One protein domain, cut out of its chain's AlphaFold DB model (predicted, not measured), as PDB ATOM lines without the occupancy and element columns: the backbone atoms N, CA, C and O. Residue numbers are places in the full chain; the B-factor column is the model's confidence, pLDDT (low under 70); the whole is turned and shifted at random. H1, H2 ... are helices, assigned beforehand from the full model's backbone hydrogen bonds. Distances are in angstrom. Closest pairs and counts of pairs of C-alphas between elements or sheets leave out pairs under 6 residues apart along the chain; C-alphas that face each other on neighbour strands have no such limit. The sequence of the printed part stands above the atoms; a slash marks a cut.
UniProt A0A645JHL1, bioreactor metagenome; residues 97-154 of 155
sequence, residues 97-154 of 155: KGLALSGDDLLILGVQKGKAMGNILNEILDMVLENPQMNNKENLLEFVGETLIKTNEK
ATOM      1  N   LYS A  97       1.660  27.981  49.646       71.44
ATOM      2  CA  LYS A  97       0.412  28.227  50.389       71.44
ATOM      3  C   LYS A  97       0.628  28.781  51.800       71.44
ATOM      4  O   LYS A  97      -0.315  29.303  52.377       71.44
ATOM      5  N   GLY A  98       1.822  28.604  52.362       72.69
ATOM      6  CA  GLY A  98       2.207  29.125  53.674       72.69
ATOM      7  C   GLY A  98       2.852  30.511  53.613       72.69
ATOM      8  O   GLY A  98       3.241  31.036  54.655       72.69
ATOM      9  N   LEU A  99       2.996  31.098  52.418       81.38
ATOM     10  CA  LEU A  99       3.488  32.463  52.282       81.38
ATOM     11  C   LEU A  99       2.465  33.441  52.864       81.38
ATOM     12  O   LEU A  99       1.266  33.322  52.615       81.38
ATOM     13  N   ALA A 100       2.950  34.453  53.583       79.31
ATOM     14  CA  ALA A 100       2.124  35.544  54.108       79.31
ATOM     15  C   ALA A 100       1.554  36.469  53.012       79.31
ATOM     16  O   ALA A 100       0.876  37.453  53.309       79.31
ATOM     17  N   LEU A 101       1.842  36.163  51.744       77.12
ATOM     18  CA  LEU A 101       1.476  36.946  50.579       77.12
ATOM     19  C   LEU A 101       0.671  36.081  49.608       77.12
ATOM     20  O   LEU A 101       1.038  34.944  49.306       77.12
ATOM     21  N   SER A 102      -0.441  36.625  49.121       74.56
ATOM     22  CA  SER A 102      -1.326  35.942  48.178       74.56
ATOM     23  C   SER A 102      -1.076  36.394  46.741       74.56
ATOM     24  O   SER A 102      -0.604  37.499  46.489       74.56
ATOM     25  N   GLY A 103      -1.462  35.575  45.758       70.31
ATOM     26  CA  GLY A 103      -1.378  35.962  44.342       70.31
ATOM     27  C   GLY A 103      -2.151  37.248  44.007       70.31
ATOM     28  O   GLY A 103      -1.817  37.926  43.040       70.31
ATOM     29  N   ASP A 104      -3.141  37.608  44.826       75.88
ATOM     30  CA  ASP A 104      -3.873  38.869  44.707       75.88
ATOM     31  C   ASP A 104      -3.058  40.083  45.184       75.88
ATOM     32  O   ASP A 104      -3.199  41.167  44.626       75.88
ATOM     33  N   ASP A 105      -2.142  39.915  46.141       77.56
ATOM     34  CA  ASP A 105      -1.216  40.986  46.535       77.56
ATOM     35  C   ASP A 105      -0.211  41.271  45.402       77.56
ATOM     36  O   ASP A 105       0.087  42.424  45.094       77.56
ATOM     37  N   LEU A 106       0.251  40.224  44.709       75.56
ATOM     38  CA  LEU A 106       1.123  40.365  43.536       75.56
ATOM     39  C   LEU A 106       0.403  41.010  42.342       75.56
ATOM     40  O   LEU A 106       1.016  41.760  41.583       75.56
ATOM     41  N   LEU A 107      -0.899  40.760  42.183       78.06
ATOM     42  CA  LEU A 107      -1.722  41.454  41.186       78.06
ATOM     43  C   LEU A 107      -1.763  42.965  41.423       78.06
ATOM     44  O   LEU A 107      -1.674  43.724  40.460       78.06
ATOM     45  N   ILE A 108      -1.898  43.395  42.682       78.12
ATOM     46  CA  ILE A 108      -1.921  44.820  43.053       78.12
ATOM     47  C   ILE A 108      -0.591  45.492  42.685       78.12
ATOM     48  O   ILE A 108      -0.585  46.635  42.237       78.12
ATOM     49  N   LEU A 109       0.520  44.760  42.789       71.75
ATOM     50  CA  LEU A 109       1.851  45.211  42.371       71.75
ATOM     51  C   LEU A 109       2.074  45.186  40.846       71.75
ATOM     52  O   LEU A 109       3.163  45.505  40.376       71.75
ATOM     53  N   GLY A 110       1.061  44.820  40.056       73.06
ATOM     54  CA  GLY A 110       1.135  44.804  38.595       73.06
ATOM     55  C   GLY A 110       1.702  43.514  37.998       73.06
ATOM     56  O   GLY A 110       1.951  43.459  36.792       73.06
ATOM     57  N   VAL A 111       1.877  42.452  38.792       76.56
ATOM     58  CA  VAL A 111       2.318  41.147  38.281       76.56
ATOM     59  C   VAL A 111       1.162  40.458  37.558       76.56
ATOM     60  O   VAL A 111       0.108  40.188  38.135       76.56
ATOM     61  N   GLN A 112       1.352  40.117  36.282       74.69
ATOM     62  CA  GLN A 112       0.323  39.422  35.507       74.69
ATOM     63  C   GLN A 112       0.173  37.954  35.928       74.69
ATOM     64  O   GLN A 112       1.154  37.234  36.144       74.69
ATOM     65  N   LYS A 113      -1.078  37.476  35.979       74.94
ATOM     66  CA  LYS A 113      -1.387  36.055  36.193       74.94
ATOM     67  C   LYS A 113      -0.779  35.216  35.070       74.94
ATOM     68  O   LYS A 113      -1.033  35.460  33.896       74.94
ATOM     69  N   GLY A 114      -0.004  34.197  35.432       78.31
ATOM     70  CA  GLY A 114       0.635  33.298  34.474       78.31
ATOM     71  C   GLY A 114       1.900  32.658  35.038       78.31
ATOM     72  O   GLY A 114       2.098  32.610  36.251       78.31
ATOM     73  N   LYS A 115       2.781  32.179  34.152       77.31
ATOM     74  CA  LYS A 115       4.066  31.576  34.550       77.31
ATOM     75  C   LYS A 115       4.956  32.539  35.343       77.31
ATOM     76  O   LYS A 115       5.604  32.101  36.282       77.31
ATOM     77  N   ALA A 116       4.948  33.830  34.999       77.44
ATOM     78  CA  ALA A 116       5.741  34.847  35.691       77.44
ATOM     79  C   ALA A 116       5.384  34.944  37.185       77.44
ATOM     80  O   ALA A 116       6.269  34.897  38.030       77.44
ATOM     81  N   MET A 117       4.085  34.960  37.505       80.88
ATOM     82  CA  MET A 117       3.581  34.930  38.883       80.88
ATOM     83  C   MET A 117       4.093  33.709  39.658       80.88
ATOM     84  O   MET A 117       4.576  33.831  40.779       80.88
ATOM     85  N   GLY A 118       3.999  32.523  39.048       78.56
ATOM     86  CA  GLY A 118       4.470  31.284  39.666       78.56
ATOM     87  C   GLY A 118       5.977  31.286  39.923       78.56
ATOM     88  O   GLY A 118       6.412  30.809  40.964       78.56
ATOM     89  N   ASN A 119       6.767  31.855  39.008       81.25
ATOM     90  CA  ASN A 119       8.215  31.967  39.176       81.25
ATOM     91  C   ASN A 119       8.576  32.887  40.348       81.25
ATOM     92  O   ASN A 119       9.360  32.481  41.195       81.25
ATOM     93  N   ILE A 120       7.939  34.058  40.446       80.88
ATOM     94  CA  ILE A 120       8.153  34.994  41.559       80.88
ATOM     95  C   ILE A 120       7.779  34.339  42.892       80.88
ATOM     96  O   ILE A 120       8.538  34.403  43.852       80.88
ATOM     97  N   LEU A 121       6.638  33.648  42.955       80.94
ATOM     98  CA  LEU A 121       6.231  32.922  44.161       80.94
ATOM     99  C   LEU A 121       7.233  31.830  44.562       80.94
ATOM    100  O   LEU A 121       7.452  31.623  45.753       80.94
ATOM    101  N   ASN A 122       7.843  31.145  43.593       82.50
ATOM    102  CA  ASN A 122       8.882  30.154  43.869       82.50
ATOM    103  C   ASN A 122      10.182  30.809  44.356       82.50
ATOM    104  O   ASN A 122      10.779  30.301  45.298       82.50
ATOM    105  N   GLU A 123      10.593  31.940  43.779       81.88
ATOM    106  CA  GLU A 123      11.771  32.692  44.240       81.88
ATOM    107  C   GLU A 123      11.586  33.219  45.667       81.88
ATOM    108  O   GLU A 123      12.476  33.085  46.509       81.88
ATOM    109  N   ILE A 124      10.401  33.758  45.967       82.31
ATOM    110  CA  ILE A 124      10.033  34.171  47.324       82.31
ATOM    111  C   ILE A 124      10.082  32.973  48.270       82.31
ATOM    112  O   ILE A 124      10.633  33.071  49.366       82.31
ATOM    113  N   LEU A 125       9.509  31.838  47.860       84.62
ATOM    114  CA  LEU A 125       9.539  30.627  48.667       84.62
ATOM    115  C   LEU A 125      10.982  30.196  48.943       84.62
ATOM    116  O   LEU A 125      11.306  29.935  50.094       84.62
ATOM    117  N   ASP A 126      11.864  30.180  47.945       83.56
ATOM    118  CA  ASP A 126      13.275  29.826  48.131       83.56
ATOM    119  C   ASP A 126      13.981  30.749  49.135       83.56
ATOM    120  O   ASP A 126      14.715  30.259  50.001       83.56
ATOM    121  N   MET A 127      13.704  32.056  49.092       82.00
ATOM    122  CA  MET A 127      14.203  33.010  50.087       82.00
ATOM    123  C   MET A 127      13.665  32.715  51.491       82.00
ATOM    124  O   MET A 127      14.429  32.702  52.458       82.00
ATOM    125  N   VAL A 128      12.359  32.482  51.626       84.94
ATOM    126  CA  VAL A 128      11.718  32.201  52.922       84.94
ATOM    127  C   VAL A 128      12.202  30.868  53.500       84.94
ATOM    128  O   VAL A 128      12.390  30.741  54.709       84.94
ATOM    129  N   LEU A 129      12.476  29.875  52.652       82.62
ATOM    130  CA  LEU A 129      13.061  28.602  53.072       82.62
ATOM    131  C   LEU A 129      14.473  28.795  53.652       82.62
ATOM    132  O   LEU A 129      14.857  28.078  54.583       82.62
ATOM    133  N   GLU A 130      15.239  29.768  53.158       82.25
ATOM    134  CA  GLU A 130      16.520  30.160  53.756       82.25
ATOM    135  C   GLU A 130      16.317  30.949  55.053       82.25
ATOM    136  O   GLU A 130      16.862  30.555  56.088       82.25
ATOM    137  N   ASN A 131      15.464  31.975  55.025       79.62
ATOM    138  CA  ASN A 131      15.184  32.872  56.145       79.62
ATOM    139  C   ASN A 131      13.682  32.886  56.496       79.62
ATOM    140  O   ASN A 131      12.952  33.761  56.024       79.62
ATOM    141  N   PRO A 132      13.200  31.987  57.377       79.00
ATOM    142  CA  PRO A 132      11.771  31.874  57.693       79.00
ATOM    143  C   PRO A 132      11.209  33.131  58.374       79.00
ATOM    144  O   PRO A 132      10.026  33.426  58.244       79.00
ATOM    145  N   GLN A 133      12.069  33.918  59.032       79.00
ATOM    146  CA  GLN A 133      11.727  35.203  59.657       79.00
ATOM    147  C   GLN A 133      11.277  36.273  58.645       79.00
ATOM    148  O   GLN A 133      10.669  37.268  59.025       79.00
ATOM    149  N   MET A 134      11.569  36.082  57.354       77.75
ATOM    150  CA  MET A 134      11.176  37.010  56.293       77.75
ATOM    151  C   MET A 134       9.744  36.781  55.797       77.75
ATOM    152  O   MET A 134       9.273  37.561  54.974       77.75
ATOM    153  N   ASN A 135       9.037  35.753  56.286       81.50
ATOM    154  CA  ASN A 135       7.663  35.438  55.882       81.50
ATOM    155  C   ASN A 135       6.615  36.397  56.486       81.50
ATOM    156  O   ASN A 135       5.610  35.961  57.041       81.50
ATOM    157  N   ASN A 136       6.847  37.703  56.367       82.88
ATOM    158  CA  ASN A 136       5.936  38.758  56.798       82.88
ATOM    159  C   ASN A 136       5.474  39.545  55.577       82.88
ATOM    160  O   ASN A 136       6.249  39.767  54.646       82.88
ATOM    161  N   LYS A 137       4.214  39.987  55.584       78.38
ATOM    162  CA  LYS A 137       3.607  40.632  54.417       78.38
ATOM    163  C   LYS A 137       4.396  41.863  53.958       78.38
ATOM    164  O   LYS A 137       4.604  42.002  52.757       78.38
ATOM    165  N   GLU A 138       4.871  42.710  54.875       79.75
ATOM    166  CA  GLU A 138       5.656  43.897  54.506       79.75
ATOM    167  C   GLU A 138       6.976  43.524  53.814       79.75
ATOM    168  O   GLU A 138       7.239  43.996  52.710       79.75
ATOM    169  N   ASN A 139       7.755  42.616  54.411       80.94
ATOM    170  CA  ASN A 139       9.057  42.193  53.880       80.94
ATOM    171  C   ASN A 139       8.928  41.533  52.499       80.94
ATOM    172  O   ASN A 139       9.749  41.755  51.610       80.94
ATOM    173  N   LEU A 140       7.883  40.722  52.308       80.81
ATOM    174  CA  LEU A 140       7.626  40.063  51.030       80.81
ATOM    175  C   LEU A 140       7.205  41.064  49.945       80.81
ATOM    176  O   LEU A 140       7.639  40.932  48.803       80.81
ATOM    177  N   LEU A 141       6.394  42.072  50.287       78.38
ATOM    178  CA  LEU A 141       6.005  43.137  49.356       78.38
ATOM    179  C   LEU A 141       7.209  43.990  48.937       78.38
ATOM    180  O   LEU A 141       7.356  44.286  47.751       78.38
ATOM    181  N   GLU A 142       8.076  44.349  49.885       79.88
ATOM    182  CA  GLU A 142       9.306  45.100  49.618       79.88
ATOM    183  C   GLU A 142      10.235  44.325  48.675       79.88
ATOM    184  O   GLU A 142      10.669  44.855  47.649       79.88
ATOM    185  N   PHE A 143      10.445  43.033  48.943       78.75
ATOM    186  CA  PHE A 143      11.275  42.181  48.095       78.75
ATOM    187  C   PHE A 143      10.730  42.046  46.663       78.75
ATOM    188  O   PHE A 143      11.491  42.075  45.688       78.75
ATOM    189  N   VAL A 144       9.407  41.927  46.506       77.00
ATOM    190  CA  VAL A 144       8.771  41.889  45.179       77.00
ATOM    191  C   VAL A 144       8.946  43.222  44.461       77.00
ATOM    192  O   VAL A 144       9.281  43.225  43.277       77.00
ATOM    193  N   GLY A 145       8.770  44.342  45.166       72.75
ATOM    194  CA  GLY A 145       9.012  45.680  44.629       72.75
ATOM    195  C   GLY A 145      10.428  45.826  44.068       72.75
ATOM    196  O   GLY A 145      10.593  46.211  42.909       72.75
ATOM    197  N   GLU A 146      11.448  45.430  44.833       72.62
ATOM    198  CA  GLU A 146      12.839  45.439  44.361       72.62
ATOM    199  C   GLU A 146      13.069  44.528  43.149       72.62
ATOM    200  O   GLU A 146      13.776  44.895  42.206       72.62
ATOM    201  N   THR A 147      12.493  43.327  43.167       71.19
ATOM    202  CA  THR A 147      12.658  42.338  42.092       71.19
ATOM    203  C   THR A 147      12.027  42.831  40.786       71.19
ATOM    204  O   THR A 147      12.613  42.677  39.711       71.19
ATOM    205  N   LEU A 148      10.877  43.507  40.866       67.56
ATOM    206  CA  LEU A 148      10.229  44.141  39.716       67.56
ATOM    207  C   LEU A 148      11.052  45.310  39.159       67.56
ATOM    208  O   LEU A 148      11.189  45.418  37.939       67.56
ATOM    209  N   ILE A 149      11.666  46.132  40.019       60.62
ATOM    210  CA  ILE A 149      12.561  47.222  39.587       60.62
ATOM    211  C   ILE A 149      13.776  46.653  38.840       60.62
ATOM    212  O   ILE A 149      14.061  47.069  37.718       60.62
ATOM    213  N   LYS A 150      14.429  45.620  39.389       59.12
ATOM    214  CA  LYS A 150      15.591  44.959  38.758       59.12
ATOM    215  C   LYS A 150      15.257  44.278  37.425       59.12
ATOM    216  O   LYS A 150      16.133  44.128  36.576       59.12
ATOM    217  N   THR A 151      14.007  43.853  37.237       57.84
ATOM    218  CA  THR A 151      13.542  43.244  35.979       57.84
ATOM    219  C   THR A 151      13.273  44.303  34.901       57.84
ATOM    220  O   THR A 151      13.489  44.033  33.722       57.84
ATOM    221  N   ASN A 152      12.876  45.520  35.292       54.25
ATOM    222  CA  ASN A 152      12.677  46.649  34.375       54.25
ATOM    223  C   ASN A 152      13.983  47.350  33.959       54.25
ATOM    224  O   ASN A 152      14.020  47.927  32.881       54.25
ATOM    225  N   GLU A 153      15.056  47.274  34.751       47.72
ATOM    226  CA  GLU A 153      16.372  47.844  34.390       47.72
ATOM    227  C   GLU A 153      17.195  46.969  33.425       47.72
ATOM    228  O   GLU A 153      18.243  47.392  32.938       47.72
ATOM    229  N   LYS A 154      16.746  45.740  33.140       43.97
ATOM    230  CA  LYS A 154      17.412  44.806  32.216       43.97
ATOM    231  C   LYS A 154      16.772  44.717  30.823       43.97
ATOM    232  O   LYS A 154      17.202  43.865  30.046       43.97
TER     233      LYS A 154
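AT A GLANCE: This is residues 97 to 154 of the 155 residues of a protein of bioreactor metagenome (UniProt A0A645JHL1). Two long helices, H2 and H3, cross at 54 degrees with few close contacts between them, and a short helix, H1, sits to one side of the crossing, near both; the three helix centres make a triangle. The last residues, 149 to 154, stick out at one end, and 149 to 152 of them belong to H3. The printed part has 58 residues with three named helices, in the order H1, H2, H3, and no named strand; the class is all helix. The whole is compact, with a radius of gyration of the C-alphas of 10.7 A, and its outline is rounded, spanning 28 by 21 by 18 A.

IN THESE COORDINATES: H2 and H3, with 16 residues each, are the longest helices. H2 covers residues 115 to 130 and is 22.9 A from first to last C-alpha, running from C-alpha 115 at (4.066, 31.576, 34.550) to C-alpha 130 at (16.520, 30.160, 53.756). H3 covers residues 137 to 152, is 22.8 A long and ends with C-alpha 152 at (12.677, 46.649, 34.375). H1 covers residues 103 to 108 and begins with C-alpha 103 at (-1.378, 35.962, 44.342).

HOW THE PARTS SIT: H2 and H3 are close but not clearly touching, with the C-alphas of Ile 124 and Leu 140 the closest, 7.4 A apart. They run opposite ways at a steep tilt of 54 degrees, and their centres are 11.6 A from each other. H1 and H2 are close but not clearly touching, the closest C-alphas being those of Gly 103 and Met 117 at 7.4 A. These two run opposite ways at a steep tilt of 69.6 degrees, only just short of about perpendicular. H1 and H3 are also close but not clearly touching, with the C-alphas of Leu 106 and Val 144 the closest at 8.0 A; they run the same way at a steep tilt of 64 degrees. In H1, H2 and H3 every O i to N i+4 pair is within hydrogen-bond range.

THE WHOLE: The two C-alphas farthest apart in the domain are those of Gly 98 and Lys 154, 30.6 A. The printed part runs from residue 97 to residue 154 and has no cut. The links from H1 to H2 and from H2 to H3 are short, with 6 residues each. Residues 149 to 154 stand free. The mean pLDDT of the printed part is 75.6, and residues 148 to 154 are under 70, a stretch of low confidence in this model.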